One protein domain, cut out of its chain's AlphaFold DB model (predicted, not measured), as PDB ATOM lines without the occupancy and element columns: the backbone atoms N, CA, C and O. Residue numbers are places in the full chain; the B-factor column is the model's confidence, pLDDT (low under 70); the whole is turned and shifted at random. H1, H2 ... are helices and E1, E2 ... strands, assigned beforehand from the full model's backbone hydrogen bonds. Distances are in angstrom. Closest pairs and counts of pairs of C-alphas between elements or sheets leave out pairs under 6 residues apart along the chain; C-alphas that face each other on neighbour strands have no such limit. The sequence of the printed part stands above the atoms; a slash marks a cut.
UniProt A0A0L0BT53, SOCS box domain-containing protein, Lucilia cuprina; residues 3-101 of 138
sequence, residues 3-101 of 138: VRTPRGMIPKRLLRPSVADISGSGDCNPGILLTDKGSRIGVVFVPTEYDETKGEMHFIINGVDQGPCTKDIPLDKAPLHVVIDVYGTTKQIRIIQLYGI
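Overview. This is residues 3 to 101 of the 138 residues of the protein "SOCS box domain-containing protein" of Lucilia cuprina (UniProt A0A0L0BT53). A long, strongly twisted ribbon of three antiparallel strands, E3, E4 and E5, has the small hairpin E1 and E2 beside it. A wide loop within residues 23 to 40 lies at one end of the ribbon, and a long tail, residues 75 to 101, runs back along the ribbon's length with residues 79 to 86 and then turns off in another direction with residues 93 to 101; neither stretch has a named element. The printed part has 99 residues, with the order E1 E2 H1 H2 E3 E4 E5; the class is mostly strand, with 45 residues in named elements, under half. It is elongated, spanning 49 by 28 by 27 A, and only just loose, close to compact, with a radius of gyration of the C-alphas of 15.6 A.

Along the chain. E1, residues 3 to 5, begins at C-alpha 3 (23.999, 195.756, 131.821). E2 is residues 8 to 11, H1 residues 12 to 15 and H2 residues 19 to 22. E3, residues 41 to 48, is 21.7 A long; E4, residues 51 to 61, 26.1 A; E5, residues 64 to 74, 24.6 A, ending at C-alpha 74 (42.868, 205.062, 138.509).

Arrangement. E3, E4 and E5 form a meander, each strand the antiparallel neighbour of the one before. N 46 and O 56 are 2.8 A apart between E3 and E4, and N 66 and O 59 2.8 A between E4 and E5, within hydrogen-bond range. E4 bends by 74 degrees at residue 54. E5 bends by 65 degrees at residue 71. In the hairpin E1 and E2, N 3 and O 10 are 2.8 A apart, within hydrogen-bond range. The closest C-alphas of E1 and E3, Thr 5 and Val 46, are 6.3 A apart. H1 only grazes the larger sheet; H2 is not on it. H1 and H2 are too short for an O i to N i+4 pair; each has 1 O i to N i+3 pair, within range.

Size, cuts and confidence. The farthest C-alphas, Gly 26 and Lys 77, are 49.9 A apart. The printed part has no cut. The link H2 to E3, 18 residues, is long. Residues 19 to 32 and 100 to 101 have pLDDT under 70.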
ATOM      1  N   VAL A   3      22.658 195.698 131.218       81.94
ATOM      2  CA  VAL A   3      23.999 195.756 131.821       81.94
ATOM      3  C   VAL A   3      24.333 197.214 132.112       81.94
ATOM      4  O   VAL A   3      24.114 198.075 131.256       81.94
ATOM      5  N   ARG A   4      24.816 197.499 133.325       80.31
ATOM      6  CA  ARG A   4      25.256 198.840 133.720       80.31
ATOM      7  C   ARG A   4      26.639 199.095 133.128       80.31
ATOM      8  O   ARG A   4      27.524 198.257 133.230       80.31
ATOM      9  N   THR A   5      26.811 200.249 132.501       78.88
ATOM     10  CA  THR A   5      28.097 200.725 131.986       78.88
ATOM     11  C   THR A   5      28.316 202.169 132.439       78.88
ATOM     12  O   THR A   5      27.345 202.830 132.819       78.88
ATOM     13  N   PRO A   6      29.542 202.708 132.349       74.25
ATOM     14  CA  PRO A   6      29.829 204.092 132.753       74.25
ATOM     15  C   PRO A   6      29.029 205.135 131.975       74.25
ATOM     16  O   PRO A   6      28.762 206.221 132.470       74.25
ATOM     17  N   ARG A   7      28.618 204.797 130.748       76.38
ATOM     18  CA  ARG A   7      27.834 205.676 129.870       76.38
ATOM     19  C   ARG A   7      26.330 205.371 129.897       76.38
ATOM     20  O   ARG A   7      25.610 205.811 129.008       76.38
ATOM     21  N   GLY A   8      25.855 204.587 130.870       82.31
ATOM     22  CA  GLY A   8      24.439 204.250 131.046       82.31
ATOM     23  C   GLY A   8      24.119 202.759 130.913       82.31
ATOM     24  O   GLY A   8      24.990 201.894 131.023       82.31
ATOM     25  N   MET A   9      22.842 202.439 130.703       83.56
ATOM     26  CA  MET A   9      22.345 201.058 130.661       83.56
ATOM     27  C   MET A   9      22.294 200.520 129.228       83.56
ATOM     28  O   MET A   9      21.639 201.099 128.366       83.56
ATOM     29  N   ILE A  10      22.923 199.368 128.981       84.44
ATOM     30  CA  ILE A  10      22.905 198.701 127.673       84.44
ATOM     31  C   ILE A  10      21.956 197.493 127.709       84.44
ATOM     32  O   ILE A  10      22.058 196.648 128.605       84.44
ATOM     33  N   PRO A  11      21.027 197.354 126.744       86.50
ATOM     34  CA  PRO A  11      20.194 196.162 126.622       86.50
ATOM     35  C   PRO A  11      21.035 194.894 126.409       86.50
ATOM     36  O   PRO A  11      21.805 194.818 125.450       86.50
ATOM     37  N   LYS A  12      20.815 193.840 127.215       84.44
ATOM     38  CA  LYS A  12      21.553 192.563 127.081       84.44
ATOM     39  C   LYS A  12      21.471 191.946 125.683       84.44
ATOM     40  O   LYS A  12      22.411 191.286 125.263       84.44
ATOM     41  N   ARG A  13      20.386 192.192 124.936       83.50
ATOM     42  CA  ARG A  13      20.228 191.710 123.551       83.50
ATOM     43  C   ARG A  13      21.333 192.199 122.608       83.50
ATOM     44  O   ARG A  13      21.685 191.483 121.687       83.50
ATOM     45  N   LEU A  14      21.878 193.399 122.831       84.31
ATOM     46  CA  LEU A  14      22.950 193.957 121.995       84.31
ATOM     47  C   LEU A  14      24.307 193.310 122.293       84.31
ATOM     48  O   LEU A  14      25.224 193.369 121.480       84.31
ATOM     49  N   LEU A  15      24.420 192.677 123.458       86.44
ATOM     50  CA  LEU A  15      25.626 192.030 123.959       86.44
ATOM     51  C   LEU A  15      25.582 190.511 123.759       86.44
ATOM     52  O   LEU A  15      26.505 189.819 124.167       86.44
ATOM     53  N   ARG A  16      24.515 189.988 123.145       86.81
ATOM     54  CA  ARG A  16      24.356 188.569 122.818       86.81
ATOM     55  C   ARG A  16      24.664 188.309 121.338       86.81
ATOM     56  O   ARG A  16      24.379 189.186 120.520       86.81
ATOM     57  N   PRO A  17      25.220 187.135 120.996       83.56
ATOM     58  CA  PRO A  17      25.398 186.694 119.610       83.56
ATOM     59  C   PRO A  17      24.093 186.755 118.800       83.56
ATOM     60  O   PRO A  17      23.003 186.644 119.370       83.56
ATOM     61  N   SER A  18      24.188 186.950 117.480       76.62
ATOM     62  CA  SER A  18      23.017 186.925 116.594       76.62
ATOM     63  C   SER A  18      22.640 185.485 116.246       76.62
ATOM     64  O   SER A  18      23.502 184.617 116.183       76.62
ATOM     65  N   VAL A  19      21.366 185.221 115.944       64.88
ATOM     66  CA  VAL A  19      20.891 183.884 115.525       64.88
ATOM     67  C   VAL A  19      21.599 183.397 114.249       64.88
ATOM     68  O   VAL A  19      21.848 182.205 114.099       64.88
ATOM     69  N   ALA A  20      22.017 184.317 113.374       61.66
ATOM     70  CA  ALA A  20      22.818 183.999 112.186       61.66
ATOM     71  C   ALA A  20      24.231 183.473 112.515       61.66
ATOM     72  O   ALA A  20      24.835 182.786 111.695       61.66
ATOM     73  N   ASP A  21      24.755 183.775 113.706       58.81
ATOM     74  CA  ASP A  21      26.055 183.274 114.159       58.81
ATOM     75  C   ASP A  21      25.954 181.819 114.666       58.81
ATOM     76  O   ASP A  21      26.959 181.115 114.718       58.81
ATOM     77  N   ILE A  22      24.737 181.361 114.994       58.38
ATOM     78  CA  ILE A  22      24.428 180.029 115.542       58.38
ATOM     79  C   ILE A  22      24.181 179.006 114.418       58.38
ATOM     80  O   ILE A  22      24.501 177.830 114.557       58.38
ATOM     81  N   SER A  23      23.669 179.438 113.258       52.94
ATOM     82  CA  SER A  23      23.268 178.548 112.153       52.94
ATOM     83  C   SER A  23      24.424 177.914 111.356       52.94
ATOM     84  O   SER A  23      24.185 177.270 110.340       52.94
ATOM     85  N   GLY A  24      25.678 178.111 111.778       52.09
ATOM     86  CA  GLY A  24      26.859 177.487 111.169       52.09
ATOM     87  C   GLY A  24      27.217 176.103 111.723       52.09
ATOM     88  O   GLY A  24      28.076 175.440 111.145       52.09
ATOM     89  N   SER A  25      26.588 175.662 112.815       49.09
ATOM     90  CA  SER A  25      26.759 174.322 113.384       49.09
ATOM     91  C   SER A  25      25.458 173.542 113.213       49.09
ATOM     92  O   SER A  25      24.465 173.841 113.870       49.09
ATOM     93  N   GLY A  26      25.454 172.565 112.306       48.56
ATOM     94  CA  GLY A  26      24.309 171.701 112.006       48.56
ATOM     95  C   GLY A  26      23.969 170.687 113.099       48.56
ATOM     96  O   GLY A  26      23.608 169.568 112.762       48.56
ATOM     97  N   ASP A  27      24.072 171.064 114.374       44.41
ATOM     98  CA  ASP A  27      23.685 170.222 115.500       44.41
ATOM     99  C   ASP A  27      22.835 171.004 116.507       44.41
ATOM    100  O   ASP A  27      23.035 172.192 116.773       44.41
ATOM    101  N   CYS A  28      21.833 170.309 117.027       45.53
ATOM    102  CA  CYS A  28      20.836 170.756 117.986       45.53
ATOM    103  C   CYS A  28      21.452 171.491 119.197       45.53
ATOM    104  O   CYS A  28      22.138 170.889 120.009       45.53
ATOM    105  N   ASN A  29      21.165 172.796 119.318       61.88
ATOM    106  CA  ASN A  29      21.434 173.682 120.466       61.88
ATOM    107  C   ASN A  29      22.574 173.263 121.425       61.88
ATOM    108  O   ASN A  29      22.303 172.657 122.466       61.88
ATOM    109  N   PRO A  30      23.797 173.768 121.219       51.59
ATOM    110  CA  PRO A  30      24.709 174.029 122.318       51.59
ATOM    111  C   PRO A  30      24.844 175.546 122.491       51.59
ATOM    112  O   PRO A  30      24.977 176.296 121.524       51.59
ATOM    113  N   GLY A  31      24.771 176.042 123.727       61.25
ATOM    114  CA  GLY A  31      25.124 177.436 123.993       61.25
ATOM    115  C   GLY A  31      26.521 177.716 123.434       61.25
ATOM    116  O   GLY A  31      27.433 176.938 123.694       61.25
ATOM    117  N   ILE A  32      26.668 178.793 122.655       68.75
ATOM    118  CA  ILE A  32      27.962 179.281 122.151       68.75
ATOM    119  C   ILE A  32      28.970 179.238 123.307       68.75
ATOM    120  O   ILE A  32      28.712 179.850 124.353       68.75
ATOM    121  N   LEU A  33      30.078 178.505 123.139       76.31
ATOM    122  CA  LEU A  33      31.088 178.404 124.186       76.31
ATOM    123  C   LEU A  33      31.700 179.779 124.441       76.31
ATOM    124  O   LEU A  33      31.665 180.686 123.603       76.31
ATOM    125  N   LEU A  34      32.281 179.940 125.628       72.25
ATOM    126  CA  LEU A  34      33.029 181.141 125.964       72.25
ATOM    127  C   LEU A  34      34.123 181.318 124.900       72.25
ATOM    128  O   LEU A  34      35.022 180.490 124.818       72.25
ATOM    129  N   THR A  35      34.027 182.385 124.096       80.38
ATOM    130  CA  THR A  35      34.953 182.771 123.003       80.38
ATOM    131  C   THR A  35      34.782 182.089 121.634       80.38
ATOM    132  O   THR A  35      35.557 182.374 120.723       80.38
ATOM    133  N   ASP A  36      33.720 181.305 121.422       85.75
ATOM    134  CA  ASP A  36      33.391 180.763 120.093       85.75
ATOM    135  C   ASP A  36      33.090 181.858 119.059       85.75
ATOM    136  O   ASP A  36      32.748 182.995 119.401       85.75
ATOM    137  N   LYS A  37      33.145 181.502 117.769       85.50
ATOM    138  CA  LYS A  37      32.744 182.397 116.674       85.50
ATOM    139  C   LYS A  37      31.346 182.969 116.945       85.50
ATOM    140  O   LYS A  37      30.395 182.232 117.170       85.50
ATOM    141  N   GLY A  38      31.231 184.295 116.894       86.19
ATOM    142  CA  GLY A  38      29.981 185.005 117.193       86.19
ATOM    143  C   GLY A  38      29.832 185.428 118.656       86.19
ATOM    144  O   GLY A  38      28.974 186.264 118.949       86.19
ATOM    145  N   SER A  39      30.688 184.934 119.560       89.00
ATOM    146  CA  SER A  39      30.766 185.425 120.936       89.00
ATOM    147  C   SER A  39      30.990 186.930 120.970       89.00
ATOM    148  O   SER A  39      31.762 187.494 120.192       89.00
ATOM    149  N   ARG A  40      30.324 187.586 121.917       90.38
ATOM    150  CA  ARG A  40      30.473 189.017 122.164       90.38
ATOM    151  C   ARG A  40      31.134 189.222 123.512       90.38
ATOM    152  O   ARG A  40      30.582 188.832 124.541       90.38
ATOM    153  N   ILE A  41      32.305 189.845 123.471       91.81
ATOM    154  CA  ILE A  41      33.109 190.174 124.643       91.81
ATOM    155  C   ILE A  41      33.110 191.694 124.782       91.81
ATOM    156  O   ILE A  41      33.472 192.410 123.849       91.81
ATOM    157  N   GLY A  42      32.660 192.184 125.931       91.19
ATOM    158  CA  GLY A  42      32.733 193.584 126.326       91.19
ATOM    159  C   GLY A  42      33.691 193.756 127.497       91.19
ATOM    160  O   GLY A  42      33.749 192.902 128.378       91.19
ATOM    161  N   VAL A  43      34.407 194.876 127.514       90.56
ATOM    162  CA  VAL A  43      35.219 195.323 128.651       90.56
ATOM    163  C   VAL A  43      34.679 196.681 129.072       90.56
ATOM    164  O   VAL A  43      34.541 197.574 128.233       90.56
ATOM    165  N   VAL A  44      34.317 196.827 130.345       88.69
ATOM    166  CA  VAL A  44      33.789 198.083 130.899       88.69
ATOM    167  C   VAL A  44      34.478 198.412 132.219       88.69
ATOM    168  O   VAL A  44      34.829 197.507 132.968       88.69
ATOM    169  N   PHE A  45      34.661 199.703 132.498       88.31
ATOM    170  CA  PHE A  45      35.289 200.199 133.727       88.31
ATOM    171  C   PHE A  45      34.266 200.946 134.567       88.31
ATOM    172  O   PHE A  45      33.972 202.093 134.264       88.31
ATOM    173  N   VAL A  46      33.689 200.316 135.582       86.56
ATOM    174  CA  VAL A  46      32.636 200.919 136.408       86.56
ATOM    175  C   VAL A  46      33.280 201.687 137.567       86.56
ATOM    176  O   VAL A  46      34.051 201.075 138.302       86.56
ATOM    177  N   PRO A  47      33.001 202.993 137.756       86.75
ATOM    178  CA  PRO A  47      33.476 203.725 138.928       86.75
ATOM    179  C   PRO A  47      33.001 203.069 140.224       86.75
ATOM    180  O   PRO A  47      31.863 202.593 140.306       86.75
ATOM    181  N   THR A  48      33.869 203.046 141.226       84.69
ATOM    182  CA  THR A  48      33.572 202.446 142.531       84.69
ATOM    183  C   THR A  48      32.601 203.334 143.311       84.69
ATOM    184  O   THR A  48      32.694 204.555 143.245       84.69
ATOM    185  N   GLU A  49      31.702 202.748 144.109       82.75
ATOM    186  CA  GLU A  49      30.744 203.532 144.916       82.75
ATOM    187  C   GLU A  49      31.426 204.403 145.984       82.75
ATOM    188  O   GLU A  49      30.896 205.441 146.370       82.75
ATOM    189  N   TYR A  50      32.603 203.985 146.454       83.88
ATOM    190  CA  TYR A  50      33.350 204.673 147.510       83.88
ATOM    191  C   TYR A  50      34.327 205.732 146.986       83.88
ATOM    192  O   TYR A  50      34.758 206.585 147.757       83.88
ATOM    193  N   ASP A  51      34.712 205.654 145.709       86.44
ATOM    194  CA  ASP A  51      35.732 206.514 145.111       86.44
ATOM    195  C   ASP A  51      35.547 206.582 143.588       86.44
ATOM    196  O   ASP A  51      35.864 205.632 142.866       86.44
ATOM    197  N   GLU A  52      35.048 207.719 143.099       84.56
ATOM    198  CA  GLU A  52      34.824 207.976 141.669       84.56
ATOM    199  C   GLU A  52      36.132 208.137 140.878       84.56
ATOM    200  O   GLU A  52      36.127 208.022 139.650       84.56
ATOM    201  N   THR A  53      37.263 208.363 141.560       88.12
ATOM    202  CA  THR A  53      38.592 208.409 140.924       88.12
ATOM    203  C   THR A  53      39.121 207.016 140.597       88.12
ATOM    204  O   THR A  53      40.094 206.873 139.854       88.12
ATOM    205  N   LYS A  54      38.455 205.971 141.102       90.12
ATOM    206  CA  LYS A  54      38.813 204.573 140.896       90.12
ATOM    207  C   LYS A  54      37.694 203.798 140.222       90.12
ATOM    208  O   LYS A  54      36.513 204.049 140.448       90.12
ATOM    209  N   GLY A  55      38.071 202.803 139.431       90.06
ATOM    210  CA  GLY A  55      37.138 201.905 138.769       90.06
ATOM    211  C   GLY A  55      37.444 200.431 138.982       90.06
ATOM    212  O   GLY A  55      38.583 200.028 139.232       90.06
ATOM    213  N   GLU A  56      36.405 199.624 138.811       91.75
ATOM    214  CA  GLU A  56      36.488 198.181 138.652       91.75
ATOM    215  C   GLU A  56      36.337 197.820 137.166       91.75
ATOM    216  O   GLU A  56      35.436 198.299 136.474       91.75
ATOM    217  N   MET A  57      37.221 196.968 136.649       92.06
ATOM    218  CA  MET A  57      37.088 196.388 135.312       92.06
ATOM    219  C   MET A  57      36.162 195.179 135.375       92.06
ATOM    220  O   MET A  57      36.309 194.332 136.252       92.06
ATOM    221  N   HIS A  58      35.228 195.091 134.433       91.69
ATOM    222  CA  HIS A  58      34.295 193.979 134.294       91.69
ATOM    223  C   HIS A  58      34.366 193.410 132.878       91.69
ATOM    224  O   HIS A  58      34.371 194.156 131.890       91.69
ATOM    225  N   PHE A  59      34.345 192.080 132.779       92.06
ATOM    226  CA  PHE A  59      34.123 191.387 131.514       92.06
ATOM    227  C   PHE A  59      32.638 191.111 131.323       92.06
ATOM    228  O   PHE A  59      31.963 190.594 132.209       92.06
ATOM    229  N   ILE A  60      32.135 191.389 130.127       91.06
ATOM    230  CA  ILE A  60      30.793 191.001 129.715       91.06
ATOM    231  C   ILE A  60      30.932 189.952 128.625       91.06
ATOM    232  O   ILE A  60      31.412 190.260 127.538       91.06
ATOM    233  N   ILE A  61      30.476 188.733 128.887       91.31
ATOM    234  CA  ILE A  61      30.525 187.639 127.916       91.31
ATOM    235  C   ILE A  61      29.098 187.255 127.555       91.31
ATOM    236  O   ILE A  61      28.306 186.885 128.421       91.31
ATOM    237  N   ASN A  62      28.743 187.392 126.275       89.81
ATOM    238  CA  ASN A  62      27.427 187.026 125.741       89.81
ATOM    239  C   ASN A  62      26.253 187.630 126.551       89.81
ATOM    240  O   ASN A  62      25.211 187.010 126.779       89.81
ATOM    241  N   GLY A  63      26.422 188.877 127.002       87.56
ATOM    242  CA  GLY A  63      25.432 189.633 127.776       87.56
ATOM    243  C   GLY A  63      25.361 189.287 129.267       87.56
ATOM    244  O   GLY A  63      24.426 189.727 129.944       87.56
ATOM    245  N   VAL A  64      26.321 188.516 129.781       87.50
ATOM    246  CA  VAL A  64      26.490 188.219 131.208       87.50
ATOM    247  C   VAL A  64      27.719 188.955 131.731       87.50
ATOM    248  O   VAL A  64      28.828 188.723 131.253       87.50
ATOM    249  N   ASP A  65      27.498 189.846 132.696       89.31
ATOM    250  CA  ASP A  65      28.561 190.498 133.462       89.31
ATOM    251  C   ASP A  65      29.204 189.463 134.396       89.31
ATOM    252  O   ASP A  65      28.495 188.803 135.157       89.31
ATOM    253  N   GLN A  66      30.519 189.291 134.280       91.44
ATOM    254  CA  GLN A  66      31.313 188.357 135.081       91.44
ATOM    255  C   GLN A  66      31.707 188.943 136.446       91.44
ATOM    256  O   GLN A  66      32.313 188.247 137.258       91.44
ATOM    257  N   GLY A  67      31.353 190.204 136.712       90.25
ATOM    258  CA  GLY A  67      31.726 190.922 137.922       90.25
ATOM    259  C   GLY A  67      33.120 191.557 137.839       90.25
ATOM    260  O   GLY A  67      33.759 191.537 136.779       90.25
ATOM    261  N   PRO A  68      33.590 192.138 138.956       91.44
ATOM    262  CA  PRO A  68      34.844 192.874 138.994       91.44
ATOM    263  C   PRO A  68      36.041 191.924 138.908       91.44
ATOM    264  O   PRO A  68      36.295 191.136 139.821       91.44
ATOM    265  N   CYS A  69      36.803 192.013 137.819       91.19
ATOM    266  CA  CYS A  69      38.017 191.224 137.595       91.19
ATOM    267  C   CYS A  69      39.300 191.972 137.991       91.19
ATOM    268  O   CYS A  69      40.324 191.353 138.268       91.19
ATOM    269  N   THR A  70      39.269 193.302 138.029       90.75
ATOM    270  CA  THR A  70      40.375 194.144 138.511       90.75
ATOM    271  C   THR A  70      39.789 195.366 139.196       90.75
ATOM    272  O   THR A  70      38.798 195.908 138.717       90.75
ATOM    273  N   LYS A  71      40.375 195.783 140.318       91.06
ATOM    274  CA  LYS A  71      39.874 196.870 141.168       91.06
ATOM    275  C   LYS A  71      40.905 197.986 141.290       91.06
ATOM    276  O   LYS A  71      42.051 197.805 140.883       91.06
ATOM    277  N   ASP A  72      40.484 199.115 141.857       90.62
ATOM    278  CA  ASP A  72      41.341 200.269 142.155       90.62
ATOM    279  C   ASP A  72      42.052 200.860 140.924       90.62
ATOM    280  O   ASP A  72      43.151 201.410 141.026       90.62
ATOM    281  N   ILE A  73      41.429 200.765 139.745       91.06
ATOM    282  CA  ILE A  73      41.989 201.306 138.504       91.06
ATOM    283  C   ILE A  73      41.855 202.830 138.537       91.06
ATOM    284  O   ILE A  73      40.723 203.307 138.590       91.06
ATOM    285  N   PRO A  74      42.951 203.606 138.481       90.56
ATOM    286  CA  PRO A  74      42.868 205.062 138.509       90.56
ATOM    287  C   PRO A  74      42.250 205.583 137.205       90.56
ATOM    288  O   PRO A  74      42.827 205.413 136.131       90.56
ATOM    289  N   LEU A  75      41.077 206.209 137.301       86.19
ATOM    290  CA  LEU A  75      40.327 206.769 136.171       86.19
ATOM    291  C   LEU A  75      40.663 208.245 135.905       86.19
ATOM    292  O   LEU A  75      40.375 208.759 134.828       86.19
ATOM    293  N   ASP A  76      41.269 208.924 136.877       85.62
ATOM    294  CA  ASP A  76      41.554 210.362 136.885       85.62
ATOM    295  C   ASP A  76      42.961 210.721 136.376       85.62
ATOM    296  O   ASP A  76      43.207 211.850 135.954       85.62
ATOM    297  N   LYS A  77      43.899 209.766 136.393       81.62
ATOM    298  CA  LYS A  77      45.314 210.023 136.072       81.62
ATOM    299  C   LYS A  77      45.624 210.039 134.579       81.62
ATOM    300  O   LYS A  77      46.517 210.768 134.154       81.62
ATOM    301  N   ALA A  78      44.957 209.194 133.797       80.00
ATOM    302  CA  ALA A  78      45.260 209.008 132.380       80.00
ATOM    303  C   ALA A  78      44.076 208.382 131.626       80.00
ATOM    304  O   ALA A  78      43.300 207.628 132.218       80.00
ATOM    305  N   PRO A  79      43.948 208.635 130.309       82.19
ATOM    306  CA  PRO A  79      42.976 207.931 129.485       82.19
ATOM    307  C   PRO A  79      43.298 206.432 129.426       82.19
ATOM    308  O   PRO A  79      44.442 206.026 129.219       82.19
ATOM    309  N   LEU A  80      42.267 205.600 129.569       82.50
ATOM    310  CA  LEU A  80      42.381 204.158 129.382       82.50
ATOM    311  C   LEU A  80      42.283 203.812 127.896       82.50
ATOM    312  O   LEU A  80      41.352 204.224 127.202       82.50
ATOM    313  N   HIS A  81      43.229 203.004 127.425       85.81
ATOM    314  CA  HIS A  81      43.266 202.513 126.054       85.81
ATOM    315  C   HIS A  81      43.035 201.005 126.030       85.81
ATOM    316  O   HIS A  81      43.607 200.261 126.825       85.81
ATOM    317  N   VAL A  82      42.195 200.552 125.099       85.88
ATOM    318  CA  VAL A  82      41.971 199.123 124.870       85.88
ATOM    319  C   VAL A  82      43.046 198.615 123.921       85.88
ATOM    320  O   VAL A  82      43.187 199.126 122.811       85.88
ATOM    321  N   VAL A  83      43.770 197.589 124.354       91.44
ATOM    322  CA  VAL A  83      44.691 196.829 123.509       91.44
ATOM    323  C   VAL A  83      44.050 195.482 123.230       91.44
ATOM    324  O   VAL A  83      43.529 194.838 124.141       91.44
ATOM    325  N   ILE A  84      44.065 195.073 121.966       91.19
ATOM    326  CA  ILE A  84      43.586 193.759 121.561       91.19
ATOM    327  C   ILE A  84      44.735 193.052 120.869       91.19
ATOM    328  O   ILE A  84      45.238 193.536 119.858       91.19
ATOM    329  N   ASP A  85      45.119 191.912 121.424       92.50
ATOM    330  CA  ASP A  85      46.085 191.008 120.822       92.50
ATOM    331  C   ASP A  85      45.343 189.787 120.270       92.50
ATOM    332  O   ASP A  85      44.550 189.153 120.972       92.50
ATOM    333  N   VAL A  86      45.548 189.497 118.987       91.31
ATOM    334  CA  VAL A  86      44.878 188.404 118.279       91.31
ATOM    335  C   VAL A  86      45.916 187.339 117.973       91.31
ATOM    336  O   VAL A  86      46.774 187.530 117.117       91.31
ATOM    337  N   TYR A  87      45.800 186.198 118.650       88.50
ATOM    338  CA  TYR A  87      46.737 185.087 118.520       88.50
ATOM    339  C   TYR A  87      46.027 183.729 118.389       88.50
ATOM    340  O   TYR A  87      44.828 183.580 118.655       88.50
ATOM    341  N   GLY A  88      46.794 182.713 117.982       89.00
ATOM    342  CA  GLY A  88      46.351 181.319 117.941       89.00
ATOM    343  C   GLY A  88      45.305 181.039 116.860       89.00
ATOM    344  O   GLY A  88      45.510 181.327 115.684       89.00
ATOM    345  N   THR A  89      44.184 180.432 117.255       86.50
ATOM    346  CA  THR A  89      43.097 180.019 116.349       86.50
ATOM    347  C   THR A  89      42.149 181.162 115.967       86.50
ATOM    348  O   THR A  89      41.305 180.993 115.081       86.50
ATOM    349  N   THR A  90      42.288 182.337 116.590       88.38
ATOM    350  CA  THR A  90      41.445 183.505 116.313       88.38
ATOM    351  C   THR A  90      41.865 184.163 115.003       88.38
ATOM    352  O   THR A  90      42.913 184.792 114.917       88.38
ATOM    353  N   LYS A  91      41.029 184.048 113.966       87.50
ATOM    354  CA  LYS A  91      41.331 184.608 112.633       87.50
ATOM    355  C   LYS A  91      40.983 186.088 112.491       87.50
ATOM    356  O   LYS A  91      41.641 186.809 111.752       87.50
ATOM    357  N   GLN A  92      39.896 186.521 113.125       89.25
ATOM    358  CA  GLN A  92      39.368 187.872 112.979       89.25
ATOM    359  C   GLN A  92      38.541 188.250 114.203       89.25
ATOM    360  O   GLN A  92      37.790 187.434 114.735       89.25
ATOM    361  N   ILE A  93      38.621 189.525 114.567       91.38
ATOM    362  CA  ILE A  93      37.704 190.179 115.496       91.38
ATOM    363  C   ILE A  93      36.968 191.313 114.781       91.38
ATOM    364  O   ILE A  93      37.452 191.869 113.792       91.38
ATOM    365  N   ARG A  94      35.796 191.680 115.296       90.88
ATOM    366  CA  ARG A  94      35.045 192.853 114.844       90.88
ATOM    367  C   ARG A  94      34.678 193.699 116.050       90.88
ATOM    368  O   ARG A  94      34.022 193.211 116.966       90.88
ATOM    369  N   ILE A  95      35.047 194.974 116.012       89.69
ATOM    370  CA  ILE A  95      34.619 195.944 117.017       89.69
ATOM    371  C   ILE A  95      33.159 196.312 116.731       89.69
ATOM    372  O   ILE A  95      32.825 196.748 115.628       89.69
ATOM    373  N   ILE A  96      32.282 196.103 117.716       86.25
ATOM    374  CA  ILE A  96      30.864 196.465 117.637       86.25
ATOM    375  C   ILE A  96      30.663 197.770 118.400       86.25
ATOM    376  O   ILE A  96      30.804 197.823 119.621       86.25
ATOM    377  N   GLN A  97      30.292 198.821 117.676       82.75
ATOM    378  CA  GLN A  97      30.022 200.127 118.258       82.75
ATOM    379  C   GLN A  97      28.614 200.144 118.878       82.75
ATOM    380  O   GLN A  97      27.615 200.171 118.165       82.75
ATOM    381  N   LEU A  98      28.531 200.079 120.211       78.06
ATOM    382  CA  LEU A  98      27.251 200.005 120.940       78.06
ATOM    383  C   LEU A  98      26.674 201.372 121.294       78.06
ATOM    384  O   LEU A  98      25.460 201.561 121.286       78.06
ATOM    385  N   TYR A  99      27.545 202.324 121.615       74.88
ATOM    386  CA  TYR A  99      27.140 203.710 121.773       74.88
ATOM    387  C   TYR A  99      27.005 204.296 120.384       74.88
ATOM    388  O   TYR A  99      27.968 204.234 119.618       74.88
ATOM    389  N   GLY A 100      25.831 204.848 120.076       67.75
ATOM    390  CA  GLY A 100      25.608 205.611 118.859       67.75
ATOM    391  C   GLY A 100      26.571 206.788 118.828       67.75
ATOM    392  O   GLY A 100      26.263 207.864 119.326       67.75
ATOM    393  N   ILE A 101      27.765 206.573 118.282       66.50
ATOM    394  CA  ILE A 101      28.574 207.666 117.783       66.50
ATOM    395  C   ILE A 101      27.780 208.140 116.582       66.50
ATOM    396  O   ILE A 101      27.675 207.431 115.579       66.50
TER     397      ILE A 101